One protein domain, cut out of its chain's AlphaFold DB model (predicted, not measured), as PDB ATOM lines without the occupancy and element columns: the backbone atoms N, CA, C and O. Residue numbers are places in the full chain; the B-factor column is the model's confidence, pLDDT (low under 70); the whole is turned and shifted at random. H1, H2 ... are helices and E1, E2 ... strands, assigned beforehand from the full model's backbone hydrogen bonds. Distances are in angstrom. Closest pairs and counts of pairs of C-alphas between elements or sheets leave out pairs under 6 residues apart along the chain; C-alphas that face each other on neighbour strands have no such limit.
ATOM      1  N   LYS A 132     -10.151  36.298 -11.990       95.19
ATOM      2  CA  LYS A 132     -11.299  35.381 -12.051       95.19
ATOM      3  C   LYS A 132     -12.619  36.075 -11.693       95.19
ATOM      4  O   LYS A 132     -13.631  35.779 -12.320       95.19
ATOM      5  N   GLY A 133     -12.603  37.004 -10.733       94.69
ATOM      6  CA  GLY A 133     -13.781  37.791 -10.365       94.69
ATOM      7  C   GLY A 133     -14.128  38.859 -11.398       94.69
ATOM      8  O   GLY A 133     -15.300  39.038 -11.708       94.69
ATOM      9  N   ALA A 134     -13.124  39.489 -12.019       96.25
ATOM     10  CA  ALA A 134     -13.329  40.417 -13.132       96.25
ATOM     11  C   ALA A 134     -14.015  39.726 -14.325       96.25
ATOM     12  O   ALA A 134     -15.029  40.208 -14.826       96.25
ATOM     13  N   LEU A 135     -13.512  38.549 -14.721       96.56
ATOM     14  CA  LEU A 135     -14.109  37.739 -15.785       96.56
ATOM     15  C   LEU A 135     -15.534  37.286 -15.435       96.56
ATOM     16  O   LEU A 135     -16.417  37.276 -16.293       96.56
ATOM     17  N   TRP A 136     -15.762  36.902 -14.176       95.44
ATOM     18  CA  TRP A 136     -17.088  36.525 -13.694       95.44
ATOM     19  C   TRP A 136     -18.078  37.694 -13.789       95.44
ATOM     20  O   TRP A 136     -19.156  37.529 -14.358       95.44
ATOM     21  N   LEU A 137     -17.693  38.884 -13.313       96.12
ATOM     22  CA  LEU A 137     -18.537  40.079 -13.355       96.12
ATOM     23  C   LEU A 137     -18.877  40.484 -14.794       96.12
ATOM     24  O   LEU A 137     -20.033  40.781 -15.090       96.12
ATOM     25  N   GLU A 138     -17.897  40.457 -15.701       97.56
ATOM     26  CA  GLU A 138     -18.119  40.752 -17.118       97.56
ATOM     27  C   GLU A 138     -19.113  39.769 -17.755       97.56
ATOM     28  O   GLU A 138     -20.025  40.174 -18.483       97.56
ATOM     29  N   LYS A 139     -18.995  38.472 -17.444       96.38
ATOM     30  CA  LYS A 139     -19.924  37.449 -17.934       96.38
ATOM     31  C   LYS A 139     -21.353  37.694 -17.444       96.38
ATOM     32  O   LYS A 139     -22.282  37.658 -18.256       96.38
ATOM     33  N   GLU A 140     -21.538  37.946 -16.149       95.12
ATOM     34  CA  GLU A 140     -22.869  38.203 -15.586       95.12
ATOM     35  C   GLU A 140     -23.462  39.519 -16.108       95.12
ATOM     36  O   GLU A 140     -24.650  39.570 -16.434       95.12
ATOM     37  N   PHE A 141     -22.641  40.555 -16.306       96.62
ATOM     38  CA  PHE A 141     -23.065  41.802 -16.946       96.62
ATOM     39  C   PHE A 141     -23.666  41.558 -18.335       96.62
ATOM     40  O   PHE A 141     -24.777  42.011 -18.628       96.62
ATOM     41  N   TRP A 142     -22.961  40.820 -19.199       96.81
ATOM     42  CA  TRP A 142     -23.446  40.556 -20.554       96.81
ATOM     43  C   TRP A 142     -24.673  39.652 -20.565       96.81
ATOM     44  O   TRP A 142     -25.577  39.868 -21.370       96.81
ATOM     45  N   LYS A 143     -24.754  38.689 -19.643       95.38
ATOM     46  CA  LYS A 143     -25.950  37.867 -19.444       95.38
ATOM     47  C   LYS A 143     -27.174  38.733 -19.129       95.38
ATOM     48  O   LYS A 143     -28.173  38.637 -19.838       95.38
ATOM     49  N   MET A 144     -27.077  39.629 -18.143       94.38
ATOM     50  CA  MET A 144     -28.160  40.557 -17.785       94.38
ATOM     51  C   MET A 144     -28.524  41.482 -18.949       94.38
ATOM     52  O   MET A 144     -29.693  41.616 -19.304       94.38
ATOM     53  N   SER A 145     -27.519  42.067 -19.607       95.81
ATOM     54  CA  SER A 145     -27.728  42.954 -20.755       95.81
ATOM     55  C   SER A 145     -28.457  42.265 -21.912       95.81
ATOM     56  O   SER A 145     -29.338  42.860 -22.541       95.81
ATOM     57  N   ASN A 146     -28.131  40.999 -22.182       96.12
ATOM     58  CA  ASN A 146     -28.754  40.205 -23.240       96.12
ATOM     59  C   ASN A 146     -30.182  39.763 -22.899       96.12
ATOM     60  O   ASN A 146     -30.993  39.625 -23.813       96.12
ATOM     61  N   ASN A 147     -30.511  39.601 -21.616       94.69
ATOM     62  CA  ASN A 147     -31.868  39.268 -21.179       94.69
ATOM     63  C   ASN A 147     -32.858  40.441 -21.318       94.69
ATOM     64  O   ASN A 147     -34.066  40.221 -21.297       94.69
ATOM     65  N   ILE A 148     -32.370  41.677 -21.465       94.81
ATOM     66  CA  ILE A 148     -33.206  42.882 -21.520       94.81
ATOM     67  C   ILE A 148     -33.380  43.343 -22.967       94.81
ATOM     68  O   ILE A 148     -32.428  43.758 -23.633       94.81
ATOM     69  N   SER A 149     -34.620  43.308 -23.454       93.00
ATOM     70  CA  SER A 149     -34.966  43.729 -24.819       93.00
ATOM     71  C   SER A 149     -34.976  45.249 -24.994       93.00
ATOM     72  O   SER A 149     -34.510  45.756 -26.017       93.00
ATOM     73  N   ASP A 150     -35.489  45.988 -24.007       94.19
ATOM     74  CA  ASP A 150     -35.527  47.450 -24.047       94.19
ATOM     75  C   ASP A 150     -34.115  48.027 -23.903       94.19
ATOM     76  O   ASP A 150     -33.485  47.948 -22.850       94.19
ATOM     77  N   LYS A 151     -33.622  48.646 -24.980       94.06
ATOM     78  CA  LYS A 151     -32.277  49.224 -25.037       94.06
ATOM     79  C   LYS A 151     -32.042  50.289 -23.969       94.06
ATOM     80  O   LYS A 151     -30.916  50.393 -23.497       94.06
ATOM     81  N   SER A 152     -33.067  51.061 -23.605       93.06
ATOM     82  CA  SER A 152     -32.936  52.136 -22.612       93.06
ATOM     83  C   SER A 152     -32.793  51.611 -21.180       93.06
ATOM     84  O   SER A 152     -32.219  52.287 -20.328       93.06
ATOM     85  N   SER A 153     -33.236  50.373 -20.947       96.62
ATOM     86  CA  SER A 153     -33.186  49.702 -19.649       96.62
ATOM     87  C   SER A 153     -31.956  48.806 -19.465       96.62
ATOM     88  O   SER A 153     -31.745  48.275 -18.375       96.62
ATOM     89  N   LYS A 154     -31.125  48.626 -20.503       97.06
ATOM     90  CA  LYS A 154     -29.900  47.814 -20.426       97.06
ATOM     91  C   LYS A 154     -28.857  48.445 -19.490       97.06
ATOM     92  O   LYS A 154     -28.768  49.674 -19.424       97.06
ATOM     93  N   PRO A 155     -28.017  47.623 -18.834       96.69
ATOM     94  CA  PRO A 155     -26.931  48.117 -18.004       96.69
ATOM     95  C   PRO A 155     -25.920  48.921 -18.831       96.69
ATOM     96  O   PRO A 155     -25.465  48.447 -19.881       96.69
ATOM     97  N   PRO A 156     -25.546  50.133 -18.390       96.31
ATOM     98  CA  PRO A 156     -24.601  50.957 -19.119       96.31
ATOM     99  C   PRO A 156     -23.162  50.473 -18.863       96.31
ATOM    100  O   PRO A 156     -22.741  50.241 -17.730       96.31
ATOM    101  N   LYS A 157     -22.388  50.305 -19.945       96.38
ATOM    102  CA  LYS A 157     -21.040  49.701 -19.912       96.38
ATOM    103  C   LYS A 157     -20.045  50.473 -19.037       96.38
ATOM    104  O   LYS A 157     -19.164  49.868 -18.443       96.38
ATOM    105  N   ASN A 158     -20.200  51.788 -18.912       95.31
ATOM    106  CA  ASN A 158     -19.331  52.609 -18.069       95.31
ATOM    107  C   ASN A 158     -19.398  52.229 -16.577       95.31
ATOM    108  O   ASN A 158     -18.392  52.390 -15.891       95.31
ATOM    109  N   VAL A 159     -20.535  51.713 -16.086       96.50
ATOM    110  CA  VAL A 159     -20.652  51.180 -14.716       96.50
ATOM    111  C   VAL A 159     -19.764  49.943 -14.563       96.50
ATOM    112  O   VAL A 159     -18.983  49.860 -13.619       96.50
ATOM    113  N   LEU A 160     -19.834  49.001 -15.511       96.88
ATOM    114  CA  LEU A 160     -18.964  47.821 -15.513       96.88
ATOM    115  C   LEU A 160     -17.490  48.228 -15.569       96.88
ATOM    116  O   LEU A 160     -16.690  47.754 -14.767       96.88
ATOM    117  N   ASP A 161     -17.140  49.114 -16.503       95.00
ATOM    118  CA  ASP A 161     -15.754  49.497 -16.763       95.00
ATOM    119  C   ASP A 161     -15.071  50.030 -15.500       95.00
ATOM    120  O   ASP A 161     -13.958  49.611 -15.179       95.00
ATOM    121  N   TYR A 162     -15.732  50.907 -14.736       93.75
ATOM    122  CA  TYR A 162     -15.105  51.434 -13.529       93.75
ATOM    123  C   TYR A 162     -15.030  50.378 -12.413       93.75
ATOM    124  O   TYR A 162     -14.001  50.314 -11.741       93.75
ATOM    125  N   LEU A 163     -16.048  49.520 -12.245       94.69
ATOM    126  CA  LEU A 163     -16.026  48.443 -11.245       94.69
ATOM    127  C   LEU A 163     -14.898  47.441 -11.504       94.69
ATOM    128  O   LEU A 163     -14.258  46.985 -10.559       94.69
ATOM    129  N   LEU A 164     -14.604  47.148 -12.774       94.31
ATOM    130  CA  LEU A 164     -13.463  46.315 -13.161       94.31
ATOM    131  C   LEU A 164     -12.118  46.979 -12.834       94.31
ATOM    132  O   LEU A 164     -11.166  46.294 -12.472       94.31
ATOM    133  N   THR A 165     -12.023  48.306 -12.947       90.12
ATOM    134  CA  THR A 165     -10.788  49.038 -12.603       90.12
ATOM    135  C   THR A 165     -10.636  49.333 -11.110       90.12
ATOM    136  O   THR A 165      -9.522  49.578 -10.652       90.12
ATOM    137  N   GLY A 166     -11.741  49.371 -10.361       85.69
ATOM    138  CA  GLY A 166     -11.790  49.858  -8.982       85.69
ATOM    139  C   GLY A 166     -11.530  51.365  -8.824       85.69
ATOM    140  O   GLY A 166     -11.429  51.849  -7.698       85.69
ATOM    141  N   ASP A 167     -11.405  52.127  -9.918       83.25
ATOM    142  CA  ASP A 167     -11.091  53.558  -9.868       83.25
ATOM    143  C   ASP A 167     -12.371  54.404  -9.817       83.25
ATOM    144  O   ASP A 167     -12.831  54.959 -10.817       83.25
ATOM    145  N   GLU A 168     -12.943  54.532  -8.616       82.69
ATOM    146  CA  GLU A 168     -14.122  55.377  -8.378       82.69
ATOM    147  C   GLU A 168     -13.914  56.837  -8.819       82.69
ATOM    148  O   GLU A 168     -14.889  57.511  -9.154       82.69
ATOM    149  N   LYS A 169     -12.669  57.344  -8.843       82.06
ATOM    150  CA  LYS A 169     -12.370  58.735  -9.230       82.06
ATOM    151  C   LYS A 169     -12.518  58.965 -10.731       82.06
ATOM    152  O   LYS A 169     -12.711  60.102 -11.151       82.06
ATOM    153  N   ARG A 170     -12.409  57.903 -11.534       79.81
ATOM    154  CA  ARG A 170     -12.679  57.941 -12.978       79.81
ATOM    155  C   ARG A 170     -14.159  57.812 -13.303       79.81
ATOM    156  O   ARG A 170     -14.534  58.010 -14.457       79.81
ATOM    157  N   TYR A 171     -14.987  57.479 -12.316       91.38
ATOM    158  CA  TYR A 171     -16.423  57.400 -12.497       91.38
ATOM    159  C   TYR A 171     -17.127  58.706 -12.116       91.38
ATOM    160  O   TYR A 171     -16.546  59.615 -11.524       91.38
ATOM    161  N   LYS A 172     -18.399  58.820 -12.506       91.88
ATOM    162  CA  LYS A 172     -19.177  60.046 -12.336       91.88
ATOM    163  C   LYS A 172     -19.385  60.389 -10.852       91.88
ATOM    164  O   LYS A 172     -19.657  59.484 -10.049       91.88
ATOM    165  N   PRO A 173     -19.341  61.685 -10.486       91.19
ATOM    166  CA  PRO A 173     -19.821  62.154  -9.192       91.19
ATOM    167  C   PRO A 173     -21.267  61.716  -8.933       91.19
ATOM    168  O   PRO A 173     -22.057  61.591  -9.866       91.19
ATOM    169  N   ILE A 174     -21.633  61.532  -7.658       91.50
ATOM    170  CA  ILE A 174     -22.950  61.000  -7.247       91.50
ATOM    171  C   ILE A 174     -24.119  61.715  -7.943       91.50
ATOM    172  O   ILE A 174     -25.038  61.041  -8.402       91.50
ATOM    173  N   LYS A 175     -24.041  63.048  -8.049       88.69
ATOM    174  CA  LYS A 175     -25.089  63.924  -8.597       88.69
ATOM    175  C   LYS A 175     -25.179  63.940 -10.126       88.69
ATOM    176  O   LYS A 175     -26.184  64.389 -10.658       88.69
ATOM    177  N   ASP A 176     -24.156  63.445 -10.822       93.44
ATOM    178  CA  ASP A 176     -24.074  63.497 -12.290       93.44
ATOM    179  C   ASP A 176     -24.524  62.179 -12.946       93.44
ATOM    180  O   ASP A 176     -24.490  62.026 -14.173       93.44
ATOM    181  N   ARG A 177     -24.910  61.195 -12.129       94.75
ATOM    182  CA  ARG A 177     -25.392  59.889 -12.579       94.75
ATOM    183  C   ARG A 177     -26.882  59.954 -12.883       94.75
ATOM    184  O   ARG A 177     -27.653  60.547 -12.133       94.75
ATOM    185  N   ASN A 178     -27.293  59.294 -13.958       95.12
ATOM    186  CA  ASN A 178     -28.712  59.129 -14.266       95.12
ATOM    187  C   ASN A 178     -29.333  57.936 -13.507       95.12
ATOM    188  O   ASN A 178     -28.636  57.146 -12.871       95.12
ATOM    189  N   VAL A 179     -30.658  57.794 -13.603       97.19
ATOM    190  CA  VAL A 179     -31.440  56.727 -12.946       97.19
ATOM    191  C   VAL A 179     -30.922  55.325 -13.296       97.19
ATOM    192  O   VAL A 179     -30.754  54.498 -12.404       97.19
ATOM    193  N   SER A 180     -30.622  55.075 -14.574       96.62
ATOM    194  CA  SER A 180     -30.097  53.787 -15.047       96.62
ATOM    195  C   SER A 180     -28.732  53.479 -14.425       96.62
ATOM    196  O   SER A 180     -28.519  52.389 -13.904       96.62
ATOM    197  N   GLU A 181     -27.825  54.457 -14.407       96.94
ATOM    198  CA  GLU A 181     -26.489  54.312 -13.819       96.94
ATOM    199  C   GLU A 181     -26.552  54.007 -12.321       96.94
ATOM    200  O   GLU A 181     -25.845  53.116 -11.868       96.94
ATOM    201  N   ILE A 182     -27.416  54.694 -11.567       97.69
ATOM    202  CA  ILE A 182     -27.574  54.483 -10.119       97.69
ATOM    203  C   ILE A 182     -28.112  53.077  -9.824       97.69
ATOM    204  O   ILE A 182     -27.585  52.384  -8.954       97.69
ATOM    205  N   TYR A 183     -29.149  52.645 -10.547       97.94
ATOM    206  CA  TYR A 183     -29.733  51.318 -10.359       97.94
ATOM    207  C   TYR A 183     -28.755  50.203 -10.754       97.94
ATOM    208  O   TYR A 183     -28.538  49.272  -9.982       97.94
ATOM    209  N   TRP A 184     -28.111  50.300 -11.918       97.56
ATOM    210  CA  TRP A 184     -27.190  49.255 -12.367       97.56
ATOM    211  C   TRP A 184     -25.902  49.199 -11.554       97.56
ATOM    212  O   TRP A 184     -25.368  48.115 -11.334       97.56
ATOM    213  N   GLU A 185     -25.422  50.337 -11.057       97.25
ATOM    214  CA  GLU A 185     -24.332  50.372 -10.086       97.25
ATOM    215  C   GLU A 185     -24.709  49.640  -8.798       97.25
ATOM    216  O   GLU A 185     -23.915  48.848  -8.296       97.25
ATOM    217  N   HIS A 186     -25.936  49.834  -8.309       96.69
ATOM    218  CA  HIS A 186     -26.462  49.075  -7.180       96.69
ATOM    219  C   HIS A 186     -26.472  47.561  -7.453       96.69
ATOM    220  O   HIS A 186     -25.913  46.795  -6.665       96.69
ATOM    221  N   ILE A 187     -27.033  47.121  -8.583       96.62
ATOM    222  CA  ILE A 187     -27.093  45.694  -8.935       96.62
ATOM    223  C   ILE A 187     -25.690  45.078  -9.024       96.62
ATOM    224  O   ILE A 187     -25.434  44.030  -8.432       96.62
ATOM    225  N   LEU A 188     -24.747  45.729  -9.704       96.44
ATOM    226  CA  LEU A 188     -23.403  45.171  -9.870       96.44
ATOM    227  C   LEU A 188     -22.605  45.163  -8.557       96.44
ATOM    228  O   LEU A 188     -21.915  44.181  -8.278       96.44
ATOM    229  N   LEU A 189     -22.743  46.190  -7.710       95.12
ATOM    230  CA  LEU A 189     -22.132  46.196  -6.377       95.12
ATOM    231  C   LEU A 189     -22.719  45.097  -5.474       95.12
ATOM    232  O   LEU A 189     -21.976  44.471  -4.715       95.12
ATOM    233  N   ARG A 190     -24.020  44.787  -5.598       92.94
ATOM    234  CA  ARG A 190     -24.638  43.630  -4.922       92.94
ATOM    235  C   ARG A 190     -24.065  42.303  -5.391       92.94
ATOM    236  O   ARG A 190     -23.784  41.449  -4.553       92.94
ATOM    237  N   TYR A 191     -23.863  42.132  -6.697       91.81
ATOM    238  CA  TYR A 191     -23.322  40.893  -7.268       91.81
ATOM    239  C   TYR A 191     -21.929  40.585  -6.728       91.81
ATOM    240  O   TYR A 191     -21.663  39.456  -6.317       91.81
ATOM    241  N   ILE A 192     -21.060  41.595  -6.666       91.56
ATOM    242  CA  ILE A 192     -19.697  41.427  -6.143       91.56
ATOM    243  C   ILE A 192     -19.629  41.454  -4.609       91.56
ATOM    244  O   ILE A 192     -18.573  41.191  -4.038       91.56
ATOM    245  N   GLY A 193     -20.745  41.740  -3.933       88.62
ATOM    246  CA  GLY A 193     -20.836  41.772  -2.476       88.62
ATOM    247  C   GLY A 193     -20.209  43.011  -1.828       88.62
ATOM    248  O   GLY A 193     -19.914  42.978  -0.634       88.62
ATOM    249  N   ASP A 194     -20.014  44.110  -2.562       90.75
ATOM    250  CA  ASP A 194     -19.516  45.377  -2.006       90.75
ATOM    251  C   ASP A 194     -20.667  46.254  -1.485       90.75
ATOM    252  O   ASP A 194     -20.958  47.355  -1.962       90.75
ATOM    253  N   VAL A 195     -21.351  45.719  -0.473       90.81
ATOM    254  CA  VAL A 195     -22.466  46.376   0.220       90.81
ATOM    255  C   VAL A 195     -22.066  47.733   0.825       90.81
ATOM    256  O   VAL A 195     -22.869  48.663   0.728       90.81
ATOM    257  N   PRO A 196     -20.870  47.922   1.424       89.69
ATOM    258  CA  PRO A 196     -20.466  49.226   1.949       89.69
ATOM    259  C   PRO A 196     -20.329  50.302   0.866       89.69
ATOM    260  O   PRO A 196     -20.769  51.438   1.074       89.69
ATOM    261  N   CYS A 197     -19.748  49.966  -0.290       91.44
ATOM    262  CA  CYS A 197     -19.666  50.889  -1.420       91.44
ATOM    263  C   CYS A 197     -21.061  51.224  -1.964       91.44
ATOM    264  O   CYS A 197     -21.380  52.400  -2.160       91.44
ATOM    265  N   ASP A 198     -21.923  50.216  -2.102       95.81
ATOM    266  CA  ASP A 198     -23.309  50.380  -2.544       95.81
ATOM    267  C   ASP A 198     -24.097  51.321  -1.619       95.81
ATOM    268  O   ASP A 198     -24.664  52.313  -2.076       95.81
ATOM    269  N   ILE A 199     -24.035  51.086  -0.300       95.19
ATOM    270  CA  ILE A 199     -24.592  51.965   0.744       95.19
ATOM    271  C   ILE A 199     -24.150  53.416   0.526       95.19
ATOM    272  O   ILE A 199     -24.984  54.307   0.329       95.19
ATOM    273  N   ARG A 200     -22.833  53.645   0.496       94.62
ATOM    274  CA  ARG A 200     -22.244  54.983   0.374       94.62
ATOM    275  C   ARG A 200     -22.673  55.686  -0.910       94.62
ATOM    276  O   ARG A 200     -22.915  56.894  -0.897       94.62
ATOM    277  N   ARG A 201     -22.750  54.966  -2.030       94.38
ATOM    278  CA  ARG A 201     -22.922  55.568  -3.356       94.38
ATOM    279  C   ARG A 201     -24.376  55.663  -3.782       94.38
ATOM    280  O   ARG A 201     -24.760  56.713  -4.291       94.38
ATOM    281  N   ASN A 202     -25.218  54.682  -3.482       97.50
ATOM    282  CA  ASN A 202     -26.514  54.552  -4.153       97.50
ATOM    283  C   ASN A 202     -27.725  54.817  -3.275       97.50
ATOM    284  O   ASN A 202     -28.765  55.151  -3.826       97.50
ATOM    285  N   TYR A 203     -27.621  54.769  -1.947       97.75
ATOM    286  CA  TYR A 203     -28.800  54.928  -1.088       97.75
ATOM    287  C   TYR A 203     -28.836  56.255  -0.346       97.75
ATOM    288  O   TYR A 203     -27.795  56.810   0.020       97.75
ATOM    289  N   SER A 204     -30.054  56.758  -0.158       97.06
ATOM    290  CA  SER A 204     -30.351  57.912   0.684       97.06
ATOM    291  C   SER A 204     -30.326  57.521   2.164       97.06
ATOM    292  O   SER A 204     -30.678  56.396   2.530       97.06
ATOM    293  N   ASP A 205     -29.957  58.462   3.028       93.88
ATOM    294  CA  ASP A 205     -29.986  58.281   4.486       93.88
ATOM    295  C   ASP A 205     -31.425  58.177   5.026       93.88
ATOM    296  O   ASP A 205     -31.646  57.677   6.126       93.88
ATOM    297  N   GLU A 206     -32.414  58.579   4.223       94.19
ATOM    298  CA  GLU A 206     -33.848  58.496   4.527       94.19
ATOM    299  C   GLU A 206     -34.564  57.379   3.748       94.19
ATOM    300  O   GLU A 206     -35.794  57.380   3.629       94.19
ATOM    301  N   LEU A 207     -33.802  56.411   3.219       96.50
ATOM    302  CA  LEU A 207     -34.332  55.259   2.492       96.50
ATOM    303  C   LEU A 207     -35.440  54.548   3.282       96.50
ATOM    304  O   LEU A 207     -35.293  54.251   4.473       96.50
ATOM    305  N   LYS A 208     -36.514  54.184   2.579       96.38
ATOM    306  CA  LYS A 208     -37.581  53.311   3.084       96.38
ATOM    307  C   LYS A 208     -37.677  52.062   2.228       96.38
ATOM    308  O   LYS A 208     -37.701  52.147   1.003       96.38
ATOM    309  N   MET A 209     -37.775  50.910   2.870       95.50
ATOM    310  CA  MET A 209     -37.789  49.630   2.184       95.50
ATOM    311  C   MET A 209     -38.861  48.709   2.754       95.50
ATOM    312  O   MET A 209     -39.015  48.599   3.969       95.50
ATOM    313  N   ALA A 210     -39.589  48.033   1.871       93.81
ATOM    314  CA  ALA A 210     -40.550  47.002   2.237       93.81
ATOM    315  C   ALA A 210     -40.151  45.670   1.599       93.81
ATOM    316  O   ALA A 210     -39.884  45.619   0.401       93.81
ATOM    317  N   PHE A 211     -40.138  44.609   2.401       89.25
ATOM    318  CA  PHE A 211     -39.989  43.227   1.955       89.25
ATOM    319  C   PHE A 211     -41.323  42.517   2.063       89.25
ATOM    320  O   PHE A 211     -41.948  42.567   3.123       89.25
ATOM    321  N   VAL A 212     -41.724  41.830   0.997       89.56
ATOM    322  CA  VAL A 212     -42.913  40.977   1.002       89.56
ATOM    323  C   VAL A 212     -42.614  39.657   0.292       89.56
ATOM    324  O   VAL A 212     -42.047  39.628  -0.795       89.56
ATOM    325  N   GLY A 213     -43.033  38.536   0.880       91.06
ATOM    326  CA  GLY A 213     -42.848  37.202   0.306       91.06
ATOM    327  C   GLY A 213     -42.199  36.264   1.312       91.06
ATOM    328  O   GLY A 213     -42.836  35.947   2.308       91.06
ATOM    329  N   THR A 214     -40.959  35.824   1.072       91.94
ATOM    330  CA  THR A 214     -40.198  35.027   2.059       91.94
ATOM    331  C   THR A 214     -39.929  35.799   3.347       91.94
ATOM    332  O   THR A 214     -39.908  35.199   4.415       91.94
ATOM    333  N   PHE A 215     -39.765  37.119   3.274       90.00
ATOM    334  CA  PHE A 215     -39.670  37.991   4.441       90.00
ATOM    335  C   PHE A 215     -40.815  39.012   4.410       90.00
ATOM    336  O   PHE A 215     -41.176  39.496   3.340       90.00
ATOM    337  N   ASP A 216     -41.372  39.349   5.579       88.31
ATOM    338  CA  ASP A 216     -42.303  40.476   5.773       88.31
ATOM    339  C   ASP A 216     -41.637  41.455   6.752       88.31
ATOM    340  O   ASP A 216     -41.527  41.170   7.953       88.31
ATOM    341  N   ARG A 217     -41.053  42.537   6.219       87.56
ATOM    342  CA  ARG A 217     -40.260  43.521   6.979       87.56
ATOM    343  C   ARG A 217     -40.436  44.924   6.414       87.56
ATOM    344  O   ARG A 217     -40.506  45.111   5.202       87.56
ATOM    345  N   LEU A 218     -40.392  45.908   7.307       91.62
ATOM    346  CA  LEU A 218     -40.139  47.301   6.959       91.62
ATOM    347  C   LEU A 218     -38.748  47.659   7.464       91.62
ATOM    348  O   LEU A 218     -38.455  47.491   8.645       91.62
ATOM    349  N   LEU A 219     -37.898  48.106   6.551       91.00
ATOM    350  CA  LEU A 219     -36.502  48.422   6.802       91.00
ATOM    351  C   LEU A 219     -36.239  49.873   6.399       91.00
ATOM    352  O   LEU A 219     -36.868  50.405   5.484       91.00
ATOM    353  N   TYR A 220     -35.315  50.521   7.099       92.44
ATOM    354  CA  TYR A 220     -35.066  51.950   6.950       92.44
ATOM    355  C   TYR A 220     -33.574  52.229   6.889       92.44
ATOM    356  O   TYR A 220     -32.784  51.527   7.524       92.44
ATOM    357  N   LYS A 221     -33.211  53.293   6.172       94.12
ATOM    358  CA  LYS A 221     -31.849  53.834   6.121       94.12
ATOM    359  C   LYS A 221     -30.822  52.766   5.715       94.12
ATOM    360  O   LYS A 221     -31.143  51.740   5.113       94.12
ATOM    361  N   HIS A 222     -29.554  53.001   6.037       93.38
ATOM    362  CA  HIS A 222     -28.463  52.097   5.673       93.38
ATOM    363  C   HIS A 222     -28.443  50.805   6.493       93.38
ATOM    364  O   HIS A 222     -28.039  49.767   5.970       93.38
ATOM    365  N   CYS A 223     -28.905  50.820   7.750       86.12
ATOM    366  CA  CYS A 223     -29.027  49.592   8.543       86.12
ATOM    367  C   CYS A 223     -30.016  48.610   7.895       86.12
ATOM    368  O   CYS A 223     -29.736  47.414   7.818       86.12
ATOM    369  N   GLY A 224     -31.108  49.124   7.323       90.12
ATOM    370  CA  GLY A 224     -32.049  48.342   6.536       90.12
ATOM    371  C   GLY A 224     -31.415  47.695   5.307       90.12
ATOM    372  O   GLY A 224     -31.710  46.546   4.997       90.12
ATOM    373  N   ILE A 225     -30.496  48.388   4.634       92.94
ATOM    374  CA  ILE A 225     -29.759  47.840   3.489       92.94
ATOM    375  C   ILE A 225     -28.800  46.711   3.890       92.94
ATOM    376  O   ILE A 225     -28.687  45.714   3.167       92.94
ATOM    377  N   LYS A 226     -28.114  46.846   5.032       89.12
ATOM    378  CA  LYS A 226     -27.267  45.775   5.585       89.12
ATOM    379  C   LYS A 226     -28.111  44.542   5.916       89.12
ATOM    380  O   LYS A 226     -27.774  43.434   5.507       89.12
ATOM    381  N   GLU A 227     -29.243  44.753   6.583       87.81
ATOM    382  CA  GLU A 227     -30.172  43.680   6.934       87.81
ATOM    383  C   GLU A 227     -30.760  43.002   5.689       87.81
ATOM    384  O   GLU A 227     -30.768  41.779   5.601       87.81
ATOM    385  N   SER A 228     -31.150  43.772   4.671       90.88
ATOM    386  CA  SER A 228     -31.565  43.247   3.364       90.88
ATOM    387  C   SER A 228     -30.515  42.316   2.747       90.88
ATOM    388  O   SER A 228     -30.866  41.235   2.270       90.88
ATOM    389  N   ALA A 229     -29.238  42.714   2.772       89.88
ATOM    390  CA  ALA A 229     -28.143  41.900   2.248       89.88
ATOM    391  C   ALA A 229     -28.031  40.572   3.007       89.88
ATOM    392  O   ALA A 229     -27.981  39.500   2.404       89.88
ATOM    393  N   ARG A 230     -28.040  40.651   4.343       87.62
ATOM    394  CA  ARG A 230     -27.934  39.497   5.236       87.62
ATOM    395  C   ARG A 230     -29.099  38.526   5.049       87.62
ATOM    396  O   ARG A 230     -28.876  37.318   5.027       87.62
ATOM    397  N   LEU A 231     -30.325  39.039   4.915       87.38
ATOM    398  CA  LEU A 231     -31.525  38.235   4.687       87.38
ATOM    399  C   LEU A 231     -31.449  37.488   3.355       87.38
ATOM    400  O   LEU A 231     -31.714  36.292   3.323       87.38
ATOM    401  N   LEU A 232     -31.029  38.139   2.268       88.81
ATOM    402  CA  LEU A 232     -30.855  37.450   0.987       88.81
ATOM    403  C   LEU A 232     -29.768  36.365   1.081       88.81
ATOM    404  O   LEU A 232     -29.995  35.224   0.682       88.81
ATOM    405  N   ASN A 233     -28.627  36.691   1.695       85.81
ATOM    406  CA  ASN A 233     -27.506  35.768   1.897       85.81
ATOM    407  C   ASN A 233     -27.839  34.582   2.818       85.81
ATOM    408  O   ASN A 233     -27.127  33.578   2.798       85.81
ATOM    409  N   CYS A 234     -28.885  34.677   3.648       83.56
ATOM    410  CA  CYS A 234     -29.290  33.573   4.518       83.56
ATOM    411  C   CYS A 234     -30.191  32.548   3.814       83.56
ATOM    412  O   CYS A 234     -30.308  31.422   4.299       83.56
ATOM    413  N   VAL A 235     -30.793  32.912   2.675       87.94
ATOM    414  CA  VAL A 235     -31.678  32.033   1.890       87.94
ATOM    415  C   VAL A 235     -31.118  31.658   0.526       87.94
ATOM    416  O   VAL A 235     -31.481  30.601   0.017       87.94
ATOM    417  N   LEU A 236     -30.235  32.472  -0.057       88.88
ATOM    418  CA  LEU A 236     -29.564  32.174  -1.318       88.88
ATOM    419  C   LEU A 236     -28.072  31.904  -1.082       88.88
ATOM    420  O   LEU A 236     -27.404  32.687  -0.403       88.88
ATOM    421  N   PRO A 237     -27.507  30.835  -1.669       82.88
ATOM    422  CA  PRO A 237     -26.093  30.534  -1.504       82.88
ATOM    423  C   PRO A 237     -25.206  31.516  -2.280       82.88
ATOM    424  O   PRO A 237     -24.055  31.719  -1.907       82.88
ATOM    425  N   THR A 238     -25.709  32.169  -3.329       83.56
ATOM    426  CA  THR A 238     -24.973  33.176  -4.112       83.56
ATOM    427  C   THR A 238     -25.884  34.336  -4.506       83.56
ATOM    428  O   THR A 238     -27.101  34.188  -4.577       83.56
ATOM    429  N   THR A 239     -25.287  35.488  -4.812       80.44
ATOM    430  CA  THR A 239     -25.957  36.682  -5.363       80.44
ATOM    431  C   THR A 239     -26.107  36.628  -6.891       80.44
ATOM    432  O   THR A 239     -26.490  37.612  -7.510       80.44
ATOM    433  N   ALA A 240     -25.819  35.484  -7.519       82.50
ATOM    434  CA  ALA A 240     -25.831  35.297  -8.970       82.50
ATOM    435  C   ALA A 240     -27.242  34.969  -9.501       82.50
ATOM    436  O   ALA A 240     -27.464  33.906 -10.080       82.50
ATOM    437  N   TYR A 241     -28.220  35.838  -9.241       90.88
ATOM    438  CA  TYR A 241     -29.566  35.692  -9.798       90.88
ATOM    439  C   TYR A 241     -29.615  36.099 -11.282       90.88
ATOM    440  O   TYR A 241     -28.663  36.639 -11.841       90.88
ATOM    441  N   ASP A 242     -30.715  35.792 -11.959       92.31
ATOM    442  CA  ASP A 242     -30.946  36.190 -13.346       92.31
ATOM    443  C   ASP A 242     -31.884  37.390 -13.373       92.31
ATOM    444  O   ASP A 242     -33.083  37.216 -13.156       92.31
ATOM    445  N   VAL A 243     -31.378  38.580 -13.692       94.50
ATOM    446  CA  VAL A 243     -32.221  39.738 -14.028       94.50
ATOM    447  C   VAL A 243     -32.638  39.639 -15.497       94.50
ATOM    448  O   VAL A 243     -31.800  39.403 -16.375       94.50
ATOM    449  N   TYR A 244     -33.940  39.767 -15.774       92.12
ATOM    450  CA  TYR A 244     -34.487  39.579 -17.125       92.12
ATOM    451  C   TYR A 244     -35.631  40.523 -17.516       92.12
ATOM    452  O   TYR A 244     -36.021  40.556 -18.681       92.12
ATOM    453  N   GLY A 245     -36.191  41.287 -16.578       91.56
ATOM    454  CA  GLY A 245     -37.336  42.164 -16.840       91.56
ATOM    455  C   GLY A 245     -37.157  43.575 -16.303       91.56
ATOM    456  O   GLY A 245     -38.057  44.065 -15.632       91.56
ATOM    457  N   THR A 246     -36.000  44.195 -16.542       96.69
ATOM    458  CA  THR A 246     -35.744  45.579 -16.120       96.69
ATOM    459  C   THR A 246     -36.481  46.576 -17.010       96.69
ATOM    460  O   THR A 246     -36.379  46.516 -18.237       96.69
ATOM    461  N   HIS A 247     -37.171  47.525 -16.384       96.69
ATOM    462  CA  HIS A 247     -37.739  48.706 -17.018       96.69
ATOM    463  C   HIS A 247     -37.317  49.966 -16.256       96.69
ATOM    464  O   HIS A 247     -37.614  50.114 -15.069       96.69
ATOM    465  N   VAL A 248     -36.634  50.880 -16.943       96.69
ATOM    466  CA  VAL A 248     -36.134  52.142 -16.389       96.69
ATOM    467  C   VAL A 248     -36.995  53.303 -16.889       96.69
ATOM    468  O   VAL A 248     -36.812  53.815 -17.994       96.69
ATOM    469  N   ALA A 249     -37.900  53.781 -16.041       95.06
ATOM    470  CA  ALA A 249     -38.708  54.974 -16.275       95.06
ATOM    471  C   ALA A 249     -37.937  56.225 -15.807       95.06
ATOM    472  O   ALA A 249     -38.202  56.806 -14.750       95.06
ATOM    473  N   SER A 250     -36.917  56.599 -16.592       90.56
ATOM    474  CA  SER A 250     -35.899  57.594 -16.206       90.56
ATOM    475  C   SER A 250     -36.472  58.958 -15.809       90.56
ATOM    476  O   SER A 250     -35.969  59.574 -14.874       90.56
ATOM    477  N   GLU A 251     -37.518  59.436 -16.485       90.00
ATOM    478  CA  GLU A 251     -38.121  60.748 -16.200       90.00
ATOM    479  C   GLU A 251     -38.840  60.783 -14.846       90.00
ATOM    480  O   GLU A 251     -38.882  61.818 -14.185       90.00
ATOM    481  N   GLN A 252     -39.395  59.647 -14.424       92.44
ATOM    482  CA  GLN A 252     -40.151  59.515 -13.183       92.44
ATOM    483  C   GLN A 252     -39.292  58.984 -12.025       92.44
ATOM    484  O   GLN A 252     -39.782  58.894 -10.901       92.44
ATOM    485  N   GLY A 253     -38.033  58.613 -12.287       96.25
ATOM    486  CA  GLY A 253     -37.122  58.050 -11.289       96.25
ATOM    487  C   GLY A 253     -37.422  56.600 -10.903       96.25
ATOM    488  O   GLY A 253     -36.794  56.084  -9.981       96.25
ATOM    489  N   TRP A 254     -38.364  55.931 -11.571       97.50
ATOM    490  CA  TRP A 254     -38.752  54.564 -11.227       97.50
ATOM    491  C   TRP A 254     -37.949  53.537 -12.014       97.50
ATOM    492  O   TRP A 254     -37.762  53.662 -13.224       97.50
ATOM    493  N   VAL A 255     -37.547  52.473 -11.328       98.19
ATOM    494  CA  VAL A 255     -37.049  51.249 -11.955       98.19
ATOM    495  C   VAL A 255     -37.843  50.077 -11.415       98.19
ATOM    496  O   VAL A 255     -38.029  49.965 -10.205       98.19
ATOM    497  N   THR A 256     -38.309  49.205 -12.298       97.62
ATOM    498  CA  THR A 256     -38.819  47.886 -11.921       97.62
ATOM    499  C   THR A 256     -37.923  46.825 -12.522       97.62
ATOM    500  O   THR A 256     -37.408  46.989 -13.627       97.62
ATOM    501  N   GLU A 257     -37.723  45.731 -11.804       96.00
ATOM    502  CA  GLU A 257     -36.986  44.585 -12.318       96.00
ATOM    503  C   GLU A 257     -37.733  43.295 -12.041       96.00
ATOM    504  O   GLU A 257     -38.404  43.153 -11.021       96.00
ATOM    505  N   ARG A 258     -37.580  42.337 -12.953       96.56
ATOM    506  CA  ARG A 258     -37.916  40.941 -12.698       96.56
ATOM    507  C   ARG A 258     -36.652  40.121 -12.676       96.56
ATOM    508  O   ARG A 258     -35.806  40.258 -13.569       96.56
ATOM    509  N   TRP A 259     -36.576  39.244 -11.692       96.62
ATOM    510  CA  TRP A 259     -35.450  38.355 -11.516       96.62
ATOM    511  C   TRP A 259     -35.900  36.965 -11.091       96.62
ATOM    512  O   TRP A 259     -37.037  36.740 -10.679       96.62
ATOM    513  N   ARG A 260     -35.013  35.991 -11.255       96.12
ATOM    514  CA  ARG A 260     -35.241  34.611 -10.826       96.12
ATOM    515  C   ARG A 260     -33.946  33.994 -10.330       96.12
ATOM    516  O   ARG A 260     -32.858  34.471 -10.644       96.12
ATOM    517  N   TYR A 261     -34.067  32.904  -9.595       95.56
ATOM    518  CA  TYR A 261     -32.935  32.134  -9.104       95.56
ATOM    519  C   TYR A 261     -33.220  30.643  -9.248       95.56
ATOM    520  O   TYR A 261     -34.337  30.197  -8.985       95.56
ATOM    521  N   ASN A 262     -32.219  29.868  -9.652       94.06
ATOM    522  CA  ASN A 262     -32.310  28.415  -9.709       94.06
ATOM    523  C   ASN A 262     -30.934  27.804  -9.455       94.06
ATOM    524  O   ASN A 262     -30.022  27.985 -10.260       94.06
ATOM    525  N   ASP A 263     -30.809  27.056  -8.365       92.06
ATOM    526  CA  ASP A 263     -29.621  26.275  -8.046       92.06
ATOM    527  C   ASP A 263     -29.979  24.787  -7.987       92.06
ATOM    528  O   ASP A 263     -30.652  24.303  -7.073       92.06
ATOM    529  N   GLU A 264     -29.498  24.038  -8.977       89.06
ATOM    530  CA  GLU A 264     -29.756  22.606  -9.095       89.06
ATOM    531  C   GLU A 264     -29.083  21.772  -8.002       89.06
ATOM    532  O   GLU A 264     -29.570  20.677  -7.701       89.06
ATOM    533  N   LYS A 265     -27.986  22.259  -7.409       89.12
ATOM    534  CA  LYS A 265     -27.236  21.552  -6.365       89.12
ATOM    535  C   LYS A 265     -27.944  21.665  -5.024       89.12
ATOM    536  O   LYS A 265     -28.093  20.664  -4.327       89.12
ATOM    537  N   THR A 266     -28.384  22.868  -4.662       89.31
ATOM    538  CA  THR A 266     -29.070  23.113  -3.381       89.31
ATOM    539  C   THR A 266     -30.585  22.950  -3.455       89.31
ATOM    540  O   THR A 266     -31.239  22.948  -2.411       89.31
ATOM    541  N   LYS A 267     -31.136  22.798  -4.670       93.81
ATOM    542  CA  LYS A 267     -32.579  22.754  -4.959       93.81
ATOM    543  C   LYS A 267     -33.318  24.011  -4.495       93.81
ATOM    544  O   LYS A 267     -34.519  23.956  -4.223       93.81
ATOM    545  N   ILE A 268     -32.599  25.131  -4.405       94.94
ATOM    546  CA  ILE A 268     -33.142  26.439  -4.045       94.94
ATOM    547  C   ILE A 268     -33.593  27.154  -5.314       94.94
ATOM    548  O   ILE A 268     -32.835  27.260  -6.281       94.94
ATOM    549  N   THR A 269     -34.819  27.673  -5.310       96.44
ATOM    550  CA  THR A 269     -35.376  28.419  -6.437       96.44
ATOM    551  C   THR A 269     -36.119  29.673  -5.992       96.44
ATOM    552  O   THR A 269     -36.724  29.727  -4.922       96.44
ATOM    553  N   VAL A 270     -36.089  30.688  -6.852       96.81
ATOM    554  CA  VAL A 270     -36.972  31.856  -6.834       96.81
ATOM    555  C   VAL A 270     -37.584  31.936  -8.230       96.81
ATOM    556  O   VAL A 270     -36.894  32.361  -9.157       96.81
ATOM    557  N   PRO A 271     -38.833  31.475  -8.426       94.12
ATOM    558  CA  PRO A 271     -39.427  31.403  -9.760       94.12
ATOM    559  C   PRO A 271     -39.638  32.774 -10.411       94.12
ATOM    560  O   PRO A 271     -39.430  32.920 -11.613       94.12
ATOM    561  N   ASP A 272     -40.067  33.758  -9.615       92.00
ATOM    562  CA  ASP A 272     -40.388  35.108 -10.077       92.00
ATOM    563  C   ASP A 272     -40.285  36.101  -8.912       92.00
ATOM    564  O   ASP A 272     -41.148  36.141  -8.031       92.00
ATOM    565  N   GLY A 273     -39.184  36.846  -8.875       96.38
ATOM    566  CA  GLY A 273     -38.986  38.006  -8.017       96.38
ATOM    567  C   GLY A 273     -39.286  39.291  -8.785       96.38
ATOM    568  O   GLY A 273     -39.010  39.378  -9.985       96.38
ATOM    569  N   ILE A 274     -39.859  40.279  -8.103       96.69
ATOM    570  CA  ILE A 274     -40.119  41.606  -8.653       96.69
ATOM    571  C   ILE A 274     -39.762  42.683  -7.642       96.69
ATOM    572  O   ILE A 274     -40.374  42.791  -6.576       96.69
ATOM    573  N   ASP A 275     -38.826  43.532  -8.038       97.19
ATOM    574  CA  ASP A 275     -38.345  44.614  -7.197       97.19
ATOM    575  C   ASP A 275     -38.627  45.960  -7.865       97.19
ATOM    576  O   ASP A 275     -38.755  46.079  -9.088       97.19
ATOM    577  N   THR A 276     -38.842  46.988  -7.050       98.06
ATOM    578  CA  THR A 276     -39.145  48.345  -7.509       98.06
ATOM    579  C   THR A 276     -38.343  49.355  -6.716       98.06
ATOM    580  O   THR A 276     -38.295  49.301  -5.489       98.06
ATOM    581  N   PHE A 277     -37.767  50.317  -7.425       98.31
ATOM    582  CA  PHE A 277     -36.876  51.327  -6.886       98.31
ATOM    583  C   PHE A 277     -37.388  52.706  -7.285       98.31
ATOM    584  O   PHE A 277     -37.673  52.943  -8.460       98.31
ATOM    585  N   LEU A 278     -37.474  53.617  -6.318       98.44
ATOM    586  CA  LEU A 278     -37.595  55.045  -6.590       98.44
ATOM    587  C   LEU A 278     -36.234  55.687  -6.378       98.44
ATOM    588  O   LEU A 278     -35.682  55.637  -5.277       98.44
ATOM    589  N   ILE A 279     -35.725  56.316  -7.423       98.12
ATOM    590  CA  ILE A 279     -34.479  57.066  -7.429       98.12
ATOM    591  C   ILE A 279     -34.825  58.546  -7.500       98.12
ATOM    592  O   ILE A 279     -35.547  58.985  -8.390       98.12
ATOM    593  N   ASN A 280     -34.290  59.315  -6.556       95.69
ATOM    594  CA  ASN A 280     -34.304  60.765  -6.601       95.69
ATOM    595  C   ASN A 280     -33.122  61.225  -7.479       95.69
ATOM    596  O   ASN A 280     -31.971  61.109  -7.040       95.69
ATOM    597  N   PRO A 281     -33.358  61.729  -8.706       86.38
ATOM    598  CA  PRO A 281     -32.281  62.121  -9.610       86.38
ATOM    599  C   PRO A 281     -31.543  63.383  -9.144       86.38
ATOM    600  O   PRO A 281     -30.382  63.557  -9.491       86.38
ATOM    601  N   GLN A 282     -32.168  64.246  -8.334       89.06
ATOM    602  CA  GLN A 282     -31.508  65.429  -7.772       89.06
ATOM    603  C   GLN A 282     -30.497  65.055  -6.679       89.06
ATOM    604  O   GLN A 282     -29.440  65.677  -6.561       89.06
ATOM    605  N   GLU A 283     -30.811  64.035  -5.877       92.00
ATOM    606  CA  GLU A 283     -29.887  63.478  -4.882       92.00
ATOM    607  C   GLU A 283     -28.897  62.483  -5.505       92.00
ATOM    608  O   GLU A 283     -27.803  62.284  -4.974       92.00
ATOM    609  N   GLY A 284     -29.270  61.860  -6.625       94.56
ATOM    610  CA  GLY A 284     -28.536  60.755  -7.230       94.56
ATOM    611  C   GLY A 284     -28.600  59.484  -6.378       94.56
ATOM    612  O   GLY A 284     -27.608  58.756  -6.304       94.56
ATOM    613  N   LYS A 285     -29.729  59.254  -5.685       97.44
ATOM    614  CA  LYS A 285     -29.896  58.220  -4.650       97.44
ATOM    615  C   LYS A 285     -31.232  57.481  -4.750       97.44
ATOM    616  O   LYS A 285     -32.263  58.078  -5.040       97.44
ATOM    617  N   ILE A 286     -31.220  56.193  -4.427       98.31
ATOM    618  CA  ILE A 286     -32.395  55.358  -4.176       98.31
ATOM    619  C   ILE A 286     -33.008  55.783  -2.834       98.31
ATOM    620  O   ILE A 286     -32.325  55.808  -1.807       98.31
ATOM    621  N   VAL A 287     -34.300  56.111  -2.853       98.00
ATOM    622  CA  VAL A 287     -35.069  56.606  -1.695       98.00
ATOM    623  C   VAL A 287     -36.193  55.660  -1.272       98.00
ATOM    624  O   VAL A 287     -36.585  55.662  -0.104       98.00
ATOM    625  N   VAL A 288     -36.685  54.809  -2.181       97.94
ATOM    626  CA  VAL A 288     -37.661  53.756  -1.860       97.94
ATOM    627  C   VAL A 288     -37.281  52.453  -2.545       97.94
ATOM    628  O   VAL A 288     -36.880  52.467  -3.707       97.94
ATOM    629  N   MET A 289     -37.456  51.341  -1.833       97.81
ATOM    630  CA  MET A 289     -37.323  49.985  -2.362       97.81
ATOM    631  C   MET A 289     -38.523  49.124  -1.966       97.81
ATOM    632  O   MET A 289     -38.896  49.058  -0.796       97.81
ATOM    633  N   LEU A 290     -39.110  48.431  -2.931       97.56
ATOM    634  CA  LEU A 290     -40.116  47.399  -2.702       97.56
ATOM    635  C   LEU A 290     -39.535  46.096  -3.226       97.56
ATOM    636  O   LEU A 290     -39.315  45.986  -4.427       97.56
ATOM    637  N   ILE A 291     -39.268  45.151  -2.332       95.75
ATOM    638  CA  ILE A 291     -38.580  43.904  -2.650       95.75
ATOM    639  C   ILE A 291     -39.551  42.744  -2.479       95.75
ATOM    640  O   ILE A 291     -40.068  42.531  -1.375       95.75
ATOM    641  N   ASN A 292     -39.815  41.999  -3.555       95.62
ATOM    642  CA  ASN A 292     -40.828  40.946  -3.543       95.62
ATOM    643  C   ASN A 292     -40.321  39.656  -4.173       95.62
ATOM    644  O   ASN A 292     -40.155  39.560  -5.384       95.62
ATOM    645  N   TYR A 293     -40.158  38.614  -3.362       94.88
ATOM    646  CA  TYR A 293     -39.775  37.297  -3.862       94.88
ATOM    647  C   TYR A 293     -40.184  36.183  -2.903       94.88
ATOM    648  O   TYR A 293     -40.377  36.392  -1.703       94.88
ATOM    649  N   ARG A 294     -40.285  34.964  -3.435       95.50
ATOM    650  CA  ARG A 294     -40.489  33.745  -2.649       95.50
ATOM    651  C   ARG A 294     -39.406  32.735  -2.975       95.50
ATOM    652  O   ARG A 294     -39.232  32.370  -4.135       95.50
ATOM    653  N   VAL A 295     -38.722  32.284  -1.937       95.62
ATOM    654  CA  VAL A 295     -37.722  31.227  -2.005       95.62
ATOM    655  C   VAL A 295     -38.390  29.888  -1.739       95.62
ATOM    656  O   VAL A 295     -39.189  29.739  -0.812       95.62
ATOM    657  N   TYR A 296     -38.032  28.905  -2.548       95.50
ATOM    658  CA  TYR A 296     -38.434  27.521  -2.399       95.50
ATOM    659  C   TYR A 296     -37.187  26.662  -2.255       95.50
ATOM    660  O   TYR A 296     -36.172  26.932  -2.891       95.50
ATOM    661  N   LYS A 297     -37.271  25.612  -1.444       94.50
ATOM    662  CA  LYS A 297     -36.262  24.561  -1.355       94.50
ATOM    663  C   LYS A 297     -36.947  23.223  -1.543       94.50
ATOM    664  O   LYS A 297     -37.946  22.957  -0.881       94.50
ATOM    665  N   ASP A 298     -36.457  22.425  -2.486       93.81
ATOM    666  CA  ASP A 298     -37.084  21.148  -2.855       93.81
ATOM    667  C   ASP A 298     -38.573  21.319  -3.241       93.81
ATOM    668  O   ASP A 298     -39.422  20.478  -2.958       93.81
ATOM    669  N   GLY A 299     -38.911  22.461  -3.855       92.31
ATOM    670  CA  GLY A 299     -40.287  22.826  -4.218       92.31
ATOM    671  C   GLY A 299     -41.176  23.275  -3.049       92.31
ATOM    672  O   GLY A 299     -42.313  23.685  -3.276       92.31
ATOM    673  N   VAL A 300     -40.673  23.255  -1.813       93.38
ATOM    674  CA  VAL A 300     -41.394  23.706  -0.617       93.38
ATOM    675  C   VAL A 300     -41.054  25.165  -0.332       93.38
ATOM    676  O   VAL A 300     -39.887  25.548  -0.324       93.38
ATOM    677  N   PHE A 301     -42.074  25.992  -0.097       92.62
ATOM    678  CA  PHE A 301     -41.882  27.401   0.250       92.62
ATOM    679  C   PHE A 301     -41.123  27.538   1.576       92.62
ATOM    680  O   PHE A 301     -41.524  26.965   2.590       92.62
ATOM    681  N   LEU A 302     -40.044  28.321   1.565       88.00
ATOM    682  CA  LEU A 302     -39.317  28.709   2.765       88.00
ATOM    683  C   LEU A 302     -39.966  29.962   3.357       88.00
ATOM    684  O   LEU A 302     -39.669  31.085   2.940       88.00
TER     685      LEU A 302
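Overview. This is residues 132 to 302 of the 317 residues of the protein "Ankyrin_rpt-contain_dom domain-containing protein" of Aspergillus terreus (strain NIH 2624 / FGSC A1156) (UniProt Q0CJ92). A twisted six-stranded sheet curls round the helix H5, and H3 packs on the same face farther along the sheet. H1 and H2 pack on H3 away from the strands, and H4 sits between H3 and H5. The printed part has 171 residues, with five named helices and six named strands in the order H1 H2 H3 H4 E1 E2 H5 E3 E4 E5 E6; the class is mixed, helices and strands. The sheet is mixed, in the order E2 E1 E6 E5 E4 E3, with E1 and E6 parallel and the other neighbours antiparallel. The whole is compact, with a radius of gyration of the C-alphas of 15.3 A, and rounded, spanning 45 by 35 by 29 A.

Along the chain. H1, residues 132 to 147, begins at C-alpha 132 (-11.299, 35.381, -12.051) and measures 22.8 A. H2 is residues 157 to 165, H3 is 179 to 192, 20.5 A long, and H4 is 195 to 202. E1, residues 203 to 213, bends by 106 degrees at residue 206; E2 is residues 217 to 220. H5, residues 221 to 235, measures 22.2 A. E3 is residues 247 to 249, and E4, residues 254 to 263, measures 29.9 A. E5, residues 268 to 280, is the longest strand at 34.4 A. E6, residues 285 to 293, ends at C-alpha 293 (-39.775, 37.297, -3.862).

Arrangement. E3 to E6 form a meander, each strand the antiparallel neighbour of the one before. N 249 and O 254 are 2.8 A apart between E3 and E4, N 257 and O 275 2.9 A between E4 and E5, and N 276 and O 290 2.8 A between E5 and E6. E1 and E6 are parallel, with N 210 and O 289 at 2.9 A; E1 and E2 are a hairpin, with N 209 and O 219 at 2.8 A. H3 and H5 on one face make two layers with the sheet. H3 lies over E5 at a height of 9.2 A over the sheet. H3 and H4, a helical hairpin, touch, their closest C-alphas being those of His 186 and Asp 198, 5.8 A apart. H1 touches H3 with residues 137 to 141 alone, closest at the C-alphas of Leu 137 and Ile 192, 7.4 A. Every O i to N i+4 pair is within hydrogen-bond range in H1 to H4, and 10 of 11 in H5.

Size, cuts and confidence. The farthest C-alphas, those of Arg 170 and Val 300, are 46.4 A apart. The printed part has no cut. The links H2 to H3 and H5 to E3 are long. Mean pLDDT of the printed part is 93.3, and no printed residue is under 70.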